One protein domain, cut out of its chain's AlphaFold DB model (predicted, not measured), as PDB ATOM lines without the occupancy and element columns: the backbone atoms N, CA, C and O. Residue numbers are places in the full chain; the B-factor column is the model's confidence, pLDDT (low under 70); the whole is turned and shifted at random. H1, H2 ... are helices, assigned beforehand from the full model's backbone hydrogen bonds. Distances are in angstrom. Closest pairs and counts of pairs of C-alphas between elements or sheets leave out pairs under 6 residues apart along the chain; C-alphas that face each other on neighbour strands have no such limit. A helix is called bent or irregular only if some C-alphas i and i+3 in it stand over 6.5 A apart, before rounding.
ATOM      1  N   ALA A 319      24.675 -52.372 -42.568       89.12
ATOM      2  CA  ALA A 319      25.660 -53.350 -42.150       89.12
ATOM      3  C   ALA A 319      26.933 -52.659 -41.642       89.12
ATOM      4  O   ALA A 319      27.163 -51.464 -41.836       89.12
ATOM      5  N   VAL A 320      27.804 -53.441 -40.999       88.00
ATOM      6  CA  VAL A 320      29.035 -52.950 -40.355       88.00
ATOM      7  C   VAL A 320      29.948 -52.191 -41.329       88.00
ATOM      8  O   VAL A 320      30.559 -51.199 -40.946       88.00
ATOM      9  N   ASN A 321      30.009 -52.620 -42.591       87.69
ATOM     10  CA  ASN A 321      30.867 -52.030 -43.623       87.69
ATOM     11  C   ASN A 321      30.262 -50.803 -44.330       87.69
ATOM     12  O   ASN A 321      31.000 -50.071 -44.986       87.69
ATOM     13  N   ASN A 322      28.948 -50.571 -44.227       89.50
ATOM     14  CA  ASN A 322      28.261 -49.503 -44.963       89.50
ATOM     15  C   ASN A 322      27.695 -48.392 -44.061       89.50
ATOM     16  O   ASN A 322      27.415 -47.300 -44.554       89.50
ATOM     17  N   VAL A 323      27.588 -48.621 -42.746       87.50
ATOM     18  CA  VAL A 323      26.909 -47.697 -41.829       87.50
ATOM     19  C   VAL A 323      27.545 -46.305 -41.787       87.50
ATOM     20  O   VAL A 323      26.828 -45.308 -41.789       87.50
ATOM     21  N   ILE A 324      28.876 -46.205 -41.809       88.38
ATOM     22  CA  ILE A 324      29.564 -44.906 -41.776       88.38
ATOM     23  C   ILE A 324      29.358 -44.117 -43.083       88.38
ATOM     24  O   ILE A 324      28.936 -42.963 -42.992       88.38
ATOM     25  N   PRO A 325      29.558 -44.695 -44.288       85.94
ATOM     26  CA  PRO A 325      29.162 -44.052 -45.545       85.94
ATOM     27  C   PRO A 325      27.693 -43.607 -45.588       85.94
ATOM     28  O   PRO A 325      27.412 -42.481 -46.000       85.94
ATOM     29  N   VAL A 326      26.767 -44.449 -45.113       86.25
ATOM     30  CA  VAL A 326      25.329 -44.136 -45.062       86.25
ATOM     31  C   VAL A 326      25.059 -42.930 -44.167       86.25
ATOM     32  O   VAL A 326      24.328 -42.022 -44.561       86.25
ATOM     33  N   LEU A 327      25.681 -42.874 -42.986       85.12
ATOM     34  CA  LEU A 327      25.598 -41.704 -42.112       85.12
ATOM     35  C   LEU A 327      26.227 -40.469 -42.774       85.12
ATOM     36  O   LEU A 327      25.648 -39.389 -42.703       85.12
ATOM     37  N   GLY A 328      27.347 -40.622 -43.484       84.25
ATOM     38  CA  GLY A 328      27.958 -39.563 -44.294       84.25
ATOM     39  C   GLY A 328      26.963 -38.890 -45.240       84.25
ATOM     40  O   GLY A 328      26.844 -37.663 -45.247       84.25
ATOM     41  N   VAL A 329      26.187 -39.690 -45.975       83.25
ATOM     42  CA  VAL A 329      25.128 -39.190 -46.866       83.25
ATOM     43  C   VAL A 329      23.952 -38.622 -46.076       83.25
ATOM     44  O   VAL A 329      23.484 -37.528 -46.379       83.25
ATOM     45  N   ALA A 330      23.489 -39.308 -45.030       82.50
ATOM     46  CA  ALA A 330      22.338 -38.868 -44.244       82.50
ATOM     47  C   ALA A 330      22.572 -37.503 -43.567       82.50
ATOM     48  O   ALA A 330      21.653 -36.692 -43.451       82.50
ATOM     49  N   PHE A 331      23.800 -37.213 -43.141       80.94
ATOM     50  CA  PHE A 331      24.180 -35.918 -42.570       80.94
ATOM     51  C   PHE A 331      24.532 -34.851 -43.607       80.94
ATOM     52  O   PHE A 331      24.792 -33.707 -43.231       80.94
ATOM     53  N   ASN A 332      24.500 -35.185 -44.895       81.44
ATOM     54  CA  ASN A 332      24.703 -34.215 -45.953       81.44
ATOM     55  C   ASN A 332      23.499 -33.265 -46.066       81.44
ATOM     56  O   ASN A 332      22.342 -33.676 -45.956       81.44
ATOM     57  N   TYR A 333      23.774 -31.984 -46.313       66.25
ATOM     58  CA  TYR A 333      22.748 -30.951 -46.455       66.25
ATOM     59  C   TYR A 333      21.892 -31.132 -47.717       66.25
ATOM     60  O   TYR A 333      20.744 -30.701 -47.742       66.25
ATOM     61  N   LEU A 334      22.418 -31.787 -48.756       63.72
ATOM     62  CA  LEU A 334      21.684 -32.057 -49.993       63.72
ATOM     63  C   LEU A 334      20.565 -33.095 -49.799       63.72
ATOM     64  O   LEU A 334      19.555 -33.038 -50.494       63.72
ATOM     65  N   MET A 335      20.657 -33.961 -48.782       69.50
ATOM     66  CA  MET A 335      19.568 -34.881 -48.413       69.50
ATOM     67  C   MET A 335      18.354 -34.176 -47.782       69.50
ATOM     68  O   MET A 335      17.334 -34.823 -47.551       69.50
ATOM     69  N   ASN A 336      18.416 -32.862 -47.529       67.31
ATOM     70  CA  ASN A 336      17.285 -32.101 -46.983       67.31
ATOM     71  C   ASN A 336      16.076 -32.048 -47.935       67.31
ATOM     72  O   ASN A 336      14.975 -31.721 -47.501       67.31
ATOM     73  N   GLU A 337      16.261 -32.378 -49.215       71.25
ATOM     74  CA  GLU A 337      15.167 -32.521 -50.183       71.25
ATOM     75  C   GLU A 337      14.251 -33.717 -49.874       71.25
ATOM     76  O   GLU A 337      13.087 -33.708 -50.270       71.25
ATOM     77  N   ASN A 338      14.740 -34.717 -49.131       78.88
ATOM     78  CA  ASN A 338      13.953 -35.863 -48.678       78.88
ATOM     79  C   ASN A 338      14.132 -36.076 -47.158       78.88
ATOM     80  O   ASN A 338      14.874 -36.970 -46.728       78.88
ATOM     81  N   PRO A 339      13.468 -35.252 -46.324       82.19
ATOM     82  CA  PRO A 339      13.676 -35.252 -44.876       82.19
ATOM     83  C   PRO A 339      13.229 -36.561 -44.214       82.19
ATOM     84  O   PRO A 339      13.803 -36.970 -43.207       82.19
ATOM     85  N   GLU A 340      12.233 -37.247 -44.777       83.00
ATOM     86  CA  GLU A 340      11.755 -38.533 -44.260       83.00
ATOM     87  C   GLU A 340      12.828 -39.616 -44.386       83.00
ATOM     88  O   GLU A 340      13.164 -40.280 -43.401       83.00
ATOM     89  N   LEU A 341      13.417 -39.756 -45.579       81.62
ATOM     90  CA  LEU A 341      14.507 -40.701 -45.809       81.62
ATOM     91  C   LEU A 341      15.738 -40.329 -44.977       81.62
ATOM     92  O   LEU A 341      16.347 -41.199 -44.357       81.62
ATOM     93  N   GLN A 342      16.073 -39.040 -44.909       85.69
ATOM     94  CA  GLN A 342      17.199 -38.547 -44.122       85.69
ATOM     95  C   GLN A 342      17.074 -38.930 -42.638       85.69
ATOM     96  O   GLN A 342      18.015 -39.475 -42.060       85.69
ATOM     97  N   ASN A 343      15.913 -38.680 -42.025       85.56
ATOM     98  CA  ASN A 343      15.673 -39.001 -40.618       85.56
ATOM     99  C   ASN A 343      15.689 -40.512 -40.380       85.56
ATOM    100  O   ASN A 343      16.355 -40.975 -39.457       85.56
ATOM    101  N   LYS A 344      15.060 -41.294 -41.268       85.88
ATOM    102  CA  LYS A 344      15.083 -42.761 -41.199       85.88
ATOM    103  C   LYS A 344      16.515 -43.306 -41.188       85.88
ATOM    104  O   LYS A 344      16.834 -44.149 -40.354       85.88
ATOM    105  N   LEU A 345      17.384 -42.823 -42.080       86.62
ATOM    106  CA  LEU A 345      18.778 -43.276 -42.166       86.62
ATOM    107  C   LEU A 345      19.605 -42.853 -40.950       86.62
ATOM    108  O   LEU A 345      20.409 -43.648 -40.467       86.62
ATOM    109  N   LYS A 346      19.399 -41.632 -40.436       87.06
ATOM    110  CA  LYS A 346      20.052 -41.172 -39.200       87.06
ATOM    111  C   LYS A 346      19.662 -42.062 -38.026       87.06
ATOM    112  O   LYS A 346      20.545 -42.567 -37.341       87.06
ATOM    113  N   ASP A 347      18.370 -42.312 -37.835       87.00
ATOM    114  CA  ASP A 347      17.867 -43.109 -36.716       87.00
ATOM    115  C   ASP A 347      18.337 -44.566 -36.801       87.00
ATOM    116  O   ASP A 347      18.871 -45.115 -35.833       87.00
ATOM    117  N   GLN A 348      18.184 -45.198 -37.970       87.31
ATOM    118  CA  GLN A 348      18.599 -46.584 -38.180       87.31
ATOM    119  C   GLN A 348      20.122 -46.738 -38.096       87.31
ATOM    120  O   GLN A 348      20.604 -47.650 -37.422       87.31
ATOM    121  N   GLY A 349      20.880 -45.835 -38.723       87.44
ATOM    122  CA  GLY A 349      22.338 -45.864 -38.718       87.44
ATOM    123  C   GLY A 349      22.916 -45.630 -37.326       87.44
ATOM    124  O   GLY A 349      23.757 -46.405 -36.880       87.44
ATOM    125  N   MET A 350      22.421 -44.632 -36.586       88.62
ATOM    126  CA  MET A 350      22.886 -44.357 -35.220       88.62
ATOM    127  C   MET A 350      22.587 -45.517 -34.276       88.62
ATOM    128  O   MET A 350      23.465 -45.950 -33.527       88.62
ATOM    129  N   LYS A 351      21.375 -46.077 -34.351       88.12
ATOM    130  CA  LYS A 351      21.005 -47.254 -33.560       88.12
ATOM    131  C   LYS A 351      21.903 -48.451 -33.878       88.12
ATOM    132  O   LYS A 351      22.328 -49.144 -32.957       88.12
ATOM    133  N   PHE A 352      22.214 -48.675 -35.155       90.25
ATOM    134  CA  PHE A 352      23.096 -49.760 -35.576       90.25
ATOM    135  C   PHE A 352      24.529 -49.572 -35.064       90.25
ATOM    136  O   PHE A 352      25.099 -50.524 -34.528       90.25
ATOM    137  N   VAL A 353      25.086 -48.357 -35.174       89.38
ATOM    138  CA  VAL A 353      26.430 -48.030 -34.664       89.38
ATOM    139  C   VAL A 353      26.516 -48.313 -33.171       89.38
ATOM    140  O   VAL A 353      27.424 -49.016 -32.755       89.38
ATOM    141  N   VAL A 354      25.551 -47.838 -32.377       87.44
ATOM    142  CA  VAL A 354      25.515 -48.069 -30.921       87.44
ATOM    143  C   VAL A 354      25.479 -49.562 -30.574       87.44
ATOM    144  O   VAL A 354      26.089 -49.978 -29.592       87.44
ATOM    145  N   GLN A 355      24.783 -50.380 -31.366       87.12
ATOM    146  CA  GLN A 355      24.691 -51.826 -31.139       87.12
ATOM    147  C   GLN A 355      25.958 -52.598 -31.532       87.12
ATOM    148  O   GLN A 355      26.160 -53.702 -31.033       87.12
ATOM    149  N   HIS A 356      26.797 -52.039 -32.409       88.38
ATOM    150  CA  HIS A 356      27.953 -52.723 -33.003       88.38
ATOM    151  C   HIS A 356      29.242 -51.888 -32.933       88.38
ATOM    152  O   HIS A 356      30.102 -52.005 -33.807       88.38
ATOM    153  N   VAL A 357      29.386 -51.030 -31.914       85.62
ATOM    154  CA  VAL A 357      30.523 -50.094 -31.767       85.62
ATOM    155  C   VAL A 357      31.872 -50.817 -31.829       85.62
ATOM    156  O   VAL A 357      32.834 -50.275 -32.356       85.62
ATOM    157  N   ASP A 358      31.942 -52.045 -31.320       85.44
ATOM    158  CA  ASP A 358      33.142 -52.883 -31.294       85.44
ATOM    159  C   ASP A 358      33.595 -53.366 -32.682       85.44
ATOM    160  O   ASP A 358      34.761 -53.714 -32.858       85.44
ATOM    161  N   LYS A 359      32.687 -53.397 -33.665       87.62
ATOM    162  CA  LYS A 359      32.938 -53.945 -35.010       87.62
ATOM    163  C   LYS A 359      32.994 -52.884 -36.101       87.62
ATOM    164  O   LYS A 359      33.515 -53.164 -37.178       87.62
ATOM    165  N   VAL A 360      32.415 -51.711 -35.861       87.50
ATOM    166  CA  VAL A 360      32.346 -50.634 -36.854       87.50
ATOM    167  C   VAL A 360      33.714 -49.975 -37.010       87.50
ATOM    168  O   VAL A 360      34.329 -49.543 -36.038       87.50
ATOM    169  N   ASP A 361      34.172 -49.863 -38.256       85.38
ATOM    170  CA  ASP A 361      35.367 -49.090 -38.578       85.38
ATOM    171  C   ASP A 361      35.035 -47.593 -38.618       85.38
ATOM    172  O   ASP A 361      34.288 -47.121 -39.476       85.38
ATOM    173  N   PHE A 362      35.610 -46.839 -37.684       86.62
ATOM    174  CA  PHE A 362      35.435 -45.393 -37.577       86.62
ATOM    175  C   PHE A 362      36.500 -44.588 -38.329       86.62
ATOM    176  O   PHE A 362      36.382 -43.364 -38.400       86.62
ATOM    177  N   TYR A 363      37.510 -45.231 -38.925       84.00
ATOM    178  CA  TYR A 363      38.540 -44.547 -39.710       84.00
ATOM    179  C   TYR A 363      37.970 -43.618 -40.804       84.00
ATOM    180  O   TYR A 363      38.466 -42.493 -40.941       84.00
ATOM    181  N   PRO A 364      36.886 -43.979 -41.529       81.69
ATOM    182  CA  PRO A 364      36.300 -43.104 -42.544       81.69
ATOM    183  C   PRO A 364      35.762 -41.767 -42.004       81.69
ATOM    184  O   PRO A 364      35.666 -40.810 -42.772       81.69
ATOM    185  N   LEU A 365      35.463 -41.652 -40.700       80.88
ATOM    186  CA  LEU A 365      34.966 -40.405 -40.100       80.88
ATOM    187  C   LEU A 365      35.967 -39.252 -40.197       80.88
ATOM    188  O   LEU A 365      35.550 -38.097 -40.233       80.88
ATOM    189  N   GLY A 366      37.272 -39.538 -40.269       77.62
ATOM    190  CA  GLY A 366      38.306 -38.504 -40.354       77.62
ATOM    191  C   GLY A 366      38.207 -37.623 -41.605       77.62
ATOM    192  O   GLY A 366      38.730 -36.513 -41.611       77.62
ATOM    193  N   LYS A 367      37.520 -38.097 -42.651       76.38
ATOM    194  CA  LYS A 367      37.286 -37.360 -43.904       76.38
ATOM    195  C   LYS A 367      35.900 -36.708 -43.972       76.38
ATOM    196  O   LYS A 367      35.583 -36.059 -44.962       76.38
ATOM    197  N   MET A 368      35.063 -36.909 -42.957       80.81
ATOM    198  CA  MET A 368      33.672 -36.457 -42.933       80.81
ATOM    199  C   MET A 368      33.484 -35.242 -42.016       80.81
ATOM    200  O   MET A 368      34.380 -34.846 -41.272       80.81
ATOM    201  N   ALA A 369      32.289 -34.647 -42.042       78.12
ATOM    202  CA  ALA A 369      31.952 -33.547 -41.144       78.12
ATOM    203  C   ALA A 369      32.030 -33.988 -39.670       78.12
ATOM    204  O   ALA A 369      31.420 -34.983 -39.267       78.12
ATOM    205  N   SER A 370      32.709 -33.195 -38.837       82.38
ATOM    206  CA  SER A 370      32.908 -33.466 -37.402       82.38
ATOM    207  C   SER A 370      31.602 -33.613 -36.608       82.38
ATOM    208  O   SER A 370      31.575 -34.254 -35.554       82.38
ATOM    209  N   VAL A 371      30.500 -33.067 -37.131       84.75
ATOM    210  CA  VAL A 371      29.150 -33.214 -36.571       84.75
ATOM    211  C   VAL A 371      28.748 -34.687 -36.469       84.75
ATOM    212  O   VAL A 371      28.163 -35.077 -35.462       84.75
ATOM    213  N   ILE A 372      29.112 -35.517 -37.452       83.88
ATOM    214  CA  ILE A 372      28.771 -36.947 -37.469       83.88
ATOM    215  C   ILE A 372      29.453 -37.656 -36.300       83.88
ATOM    216  O   ILE A 372      28.790 -38.313 -35.501       83.88
ATOM    217  N   ALA A 373      30.765 -37.458 -36.151       84.31
ATOM    218  CA  ALA A 373      31.535 -38.038 -35.055       84.31
ATOM    219  C   ALA A 373      31.016 -37.573 -33.685       84.31
ATOM    220  O   ALA A 373      30.876 -38.378 -32.767       84.31
ATOM    221  N   THR A 374      30.665 -36.289 -33.563       84.69
ATOM    222  CA  THR A 374      30.126 -35.724 -32.317       84.69
ATOM    223  C   THR A 374      28.778 -36.348 -31.954       84.69
ATOM    224  O   THR A 374      28.555 -36.690 -30.796       84.69
ATOM    225  N   GLN A 375      27.884 -36.540 -32.929       85.62
ATOM    226  CA  GLN A 375      26.587 -37.168 -32.681       85.62
ATOM    227  C   GLN A 375      26.700 -38.661 -32.369       85.62
ATOM    228  O   GLN A 375      26.032 -39.129 -31.447       85.62
ATOM    229  N   ILE A 376      27.573 -39.393 -33.069       85.69
ATOM    230  CA  ILE A 376      27.875 -40.793 -32.736       85.69
ATOM    231  C   ILE A 376      28.371 -40.880 -31.291       85.69
ATOM    232  O   ILE A 376      27.851 -41.671 -30.506       85.69
ATOM    233  N   LEU A 377      29.329 -40.026 -30.910       84.81
ATOM    234  CA  LEU A 377      29.882 -40.002 -29.557       84.81
ATOM    235  C   LEU A 377      28.804 -39.707 -28.506       84.81
ATOM    236  O   LEU A 377      28.741 -40.398 -27.493       84.81
ATOM    237  N   GLN A 378      27.932 -38.725 -28.752       85.31
ATOM    238  CA  GLN A 378      26.821 -38.399 -27.854       85.31
ATOM    239  C   GLN A 378      25.857 -39.578 -27.679       85.31
ATOM    240  O   GLN A 378      25.460 -39.872 -26.552       85.31
ATOM    241  N   GLN A 379      25.503 -40.273 -28.761       84.06
ATOM    242  CA  GLN A 379      24.603 -41.428 -28.713       84.06
ATOM    243  C   GLN A 379      25.228 -42.614 -27.969       84.06
ATOM    244  O   GLN A 379      24.600 -43.205 -27.091       84.06
ATOM    245  N   VAL A 380      26.498 -42.918 -28.245       83.31
ATOM    246  CA  VAL A 380      27.245 -43.960 -27.528       83.31
ATOM    247  C   VAL A 380      27.374 -43.611 -26.044       83.31
ATOM    248  O   VAL A 380      27.129 -44.459 -25.185       83.31
ATOM    249  N   GLN A 381      27.678 -42.352 -25.715       83.12
ATOM    250  CA  GLN A 381      27.742 -41.887 -24.333       83.12
ATOM    251  C   GLN A 381      26.393 -42.047 -23.627       83.12
ATOM    252  O   GLN A 381      26.366 -42.567 -22.517       83.12
ATOM    253  N   GLN A 382      25.272 -41.654 -24.239       82.62
ATOM    254  CA  GLN A 382      23.941 -41.798 -23.632       82.62
ATOM    255  C   GLN A 382      23.606 -43.251 -23.278       82.62
ATOM    256  O   GLN A 382      23.000 -43.500 -22.239       82.62
ATOM    257  N   VAL A 383      24.038 -44.205 -24.101       79.44
ATOM    258  CA  VAL A 383      23.786 -45.636 -23.885       79.44
ATOM    259  C   VAL A 383      24.736 -46.232 -22.842       79.44
ATOM    260  O   VAL A 383      24.326 -47.080 -22.053       79.44
ATOM    261  N   LEU A 384      25.987 -45.765 -22.782       70.94
ATOM    262  CA  LEU A 384      26.984 -46.247 -21.818       70.94
ATOM    263  C   LEU A 384      26.898 -45.564 -20.443       70.94
ATOM    264  O   LEU A 384      27.308 -46.154 -19.445       70.94
ATOM    265  N   THR A 385      26.361 -44.342 -20.357       69.75
ATOM    266  CA  THR A 385      26.291 -43.557 -19.107       69.75
ATOM    267  C   THR A 385      25.507 -44.264 -17.991       69.75
ATOM    268  O   THR A 385      25.987 -44.247 -16.857       69.75
ATOM    269  N   PRO A 386      24.345 -44.904 -18.243       67.62
ATOM    270  CA  PRO A 386      23.640 -45.677 -17.224       67.62
ATOM    271  C   PRO A 386      24.493 -46.837 -16.705       67.62
ATOM    272  O   PRO A 386      24.707 -46.933 -15.503       67.62
ATOM    273  N   SER A 387      25.067 -47.642 -17.603       63.31
ATOM    274  CA  SER A 387      25.901 -48.798 -17.251       63.31
ATOM    275  C   SER A 387      27.154 -48.408 -16.462       63.31
ATOM    276  O   SER A 387      27.524 -49.088 -15.508       63.31
ATOM    277  N   TRP A 388      27.790 -47.286 -16.815       60.16
ATOM    278  CA  TRP A 388      28.953 -46.768 -16.093       60.16
ATOM    279  C   TRP A 388      28.586 -46.249 -14.700       60.16
ATOM    280  O   TRP A 388      29.317 -46.499 -13.745       60.16
ATOM    281  N   LYS A 389      27.438 -45.570 -14.556       60.06
ATOM    282  CA  LYS A 389      26.928 -45.143 -13.243       60.06
ATOM    283  C   LYS A 389      26.635 -46.337 -12.343       60.06
ATOM    284  O   LYS A 389      27.061 -46.326 -11.195       60.06
ATOM    285  N   THR A 390      26.008 -47.387 -12.871       63.53
ATOM    286  CA  THR A 390      25.736 -48.612 -12.107       63.53
ATOM    287  C   THR A 390      27.027 -49.324 -11.698       63.53
ATOM    288  O   THR A 390      27.148 -49.758 -10.558       63.53
ATOM    289  N   LEU A 391      28.034 -49.396 -12.578       58.44
ATOM    290  CA  LEU A 391      29.345 -49.963 -12.238       58.44
ATOM    291  C   LEU A 391      30.095 -49.128 -11.190       58.44
ATOM    292  O   LEU A 391      30.707 -49.704 -10.291       58.44
ATOM    293  N   LEU A 392      30.025 -47.794 -11.258       58.25
ATOM    294  CA  LEU A 392      30.602 -46.919 -10.233       58.25
ATOM    295  C   LEU A 392      29.881 -47.051  -8.889       58.25
ATOM    296  O   LEU A 392      30.534 -47.043  -7.851       58.25
ATOM    297  N   GLU A 393      28.555 -47.179  -8.896       63.16
ATOM    298  CA  GLU A 393      27.753 -47.401  -7.692       63.16
ATOM    299  C   GLU A 393      28.049 -48.772  -7.071       63.16
ATOM    300  O   GLU A 393      28.236 -48.859  -5.859       63.16
ATOM    301  N   CYS A 394      28.207 -49.827  -7.876       60.34
ATOM    302  CA  CYS A 394      28.640 -51.142  -7.399       60.34
ATOM    303  C   CYS A 394      30.081 -51.131  -6.858       60.34
ATOM    304  O   CYS A 394      30.350 -51.752  -5.832       60.34
ATOM    305  N   ALA A 395      31.007 -50.409  -7.499       56.44
ATOM    306  CA  ALA A 395      32.384 -50.261  -7.018       56.44
ATOM    307  C   ALA A 395      32.460 -49.431  -5.721       56.44
ATOM    308  O   ALA A 395      33.205 -49.769  -4.802       56.44
TER     309      ALA A 395
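Overview. This is residues 319 to 395 of the 454 residues of the protein "BTB domain-containing protein" of Arcella intermedia (UniProt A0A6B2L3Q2). H3 and the first arm of the bent helix H5, H5a, meet near their last residues as a V, with H1 side by side with H3; residues 385 to 395 of H5 stick out from this body as a helical arm. Short H2 and H4 lie toward different ends of H1. The printed part has 77 residues with five named helices, H1 to H5 in order, no named strand, and is all helix. It is only just loose, close to compact, with a radius of gyration of the C-alphas of 14.1 A, and only just elongated, spanning 49 by 25 by 22 A.

Arrangement. Start at H1, residues 323 to 330, which touches H3, residues 339 to 355, at a shallow tilt of 23 degrees, opposite ways; their closest C-alphas, of Ala 330 and Gln 342, are 5.2 A apart. Between them find H2, residues 333 to 337, close to H3 but not clearly touching: the closest C-alphas, of Met 335 and Gln 342, are 6.1 A apart. H4, residues 363 to 367, only just touches H1, with 3 pairs of C-alphas within 8 A, the closest those of Ile 324 and Pro 364 at 7.0 A. H5, residues 370 to 395, was assigned as one helix by its hydrogen bonds but is bent: C-alphas 383 and 386 are 6.7 A apart, and arms H5a, residues 370 to 383, and H5b, residues 386 to 395, stand at a steep tilt of 50 degrees. H3 touches H5a with residues 350 to 354 alone, at a steep tilt of 55 degrees, the same way; the closest C-alphas, of Val 354 and Val 380, are 5.6 A apart. Every O i to N i+4 pair is within hydrogen-bond range in H1, H3, H5a and H5b; H2 has 0 of 1, with 1 of 2 O i to N i+3 pairs, and H4 0 of 1, with 2 of 2.

Along the chain. Find C-alpha 323 at (26.909, -47.697, -41.829), where H1 begins. H3 runs 24.2 A, H5a 20.3 A and H5b 14.2 A, to C-alpha 395 at (32.384, -50.261, -7.018).

Size, cuts and confidence. The C-alphas farthest apart, of Glu 337 and Ala 395, are 49.7 A apart. The printed part has no cut, and no link is long. Look for pLDDT under 70 at residues 333 to 336 and 385 to 395.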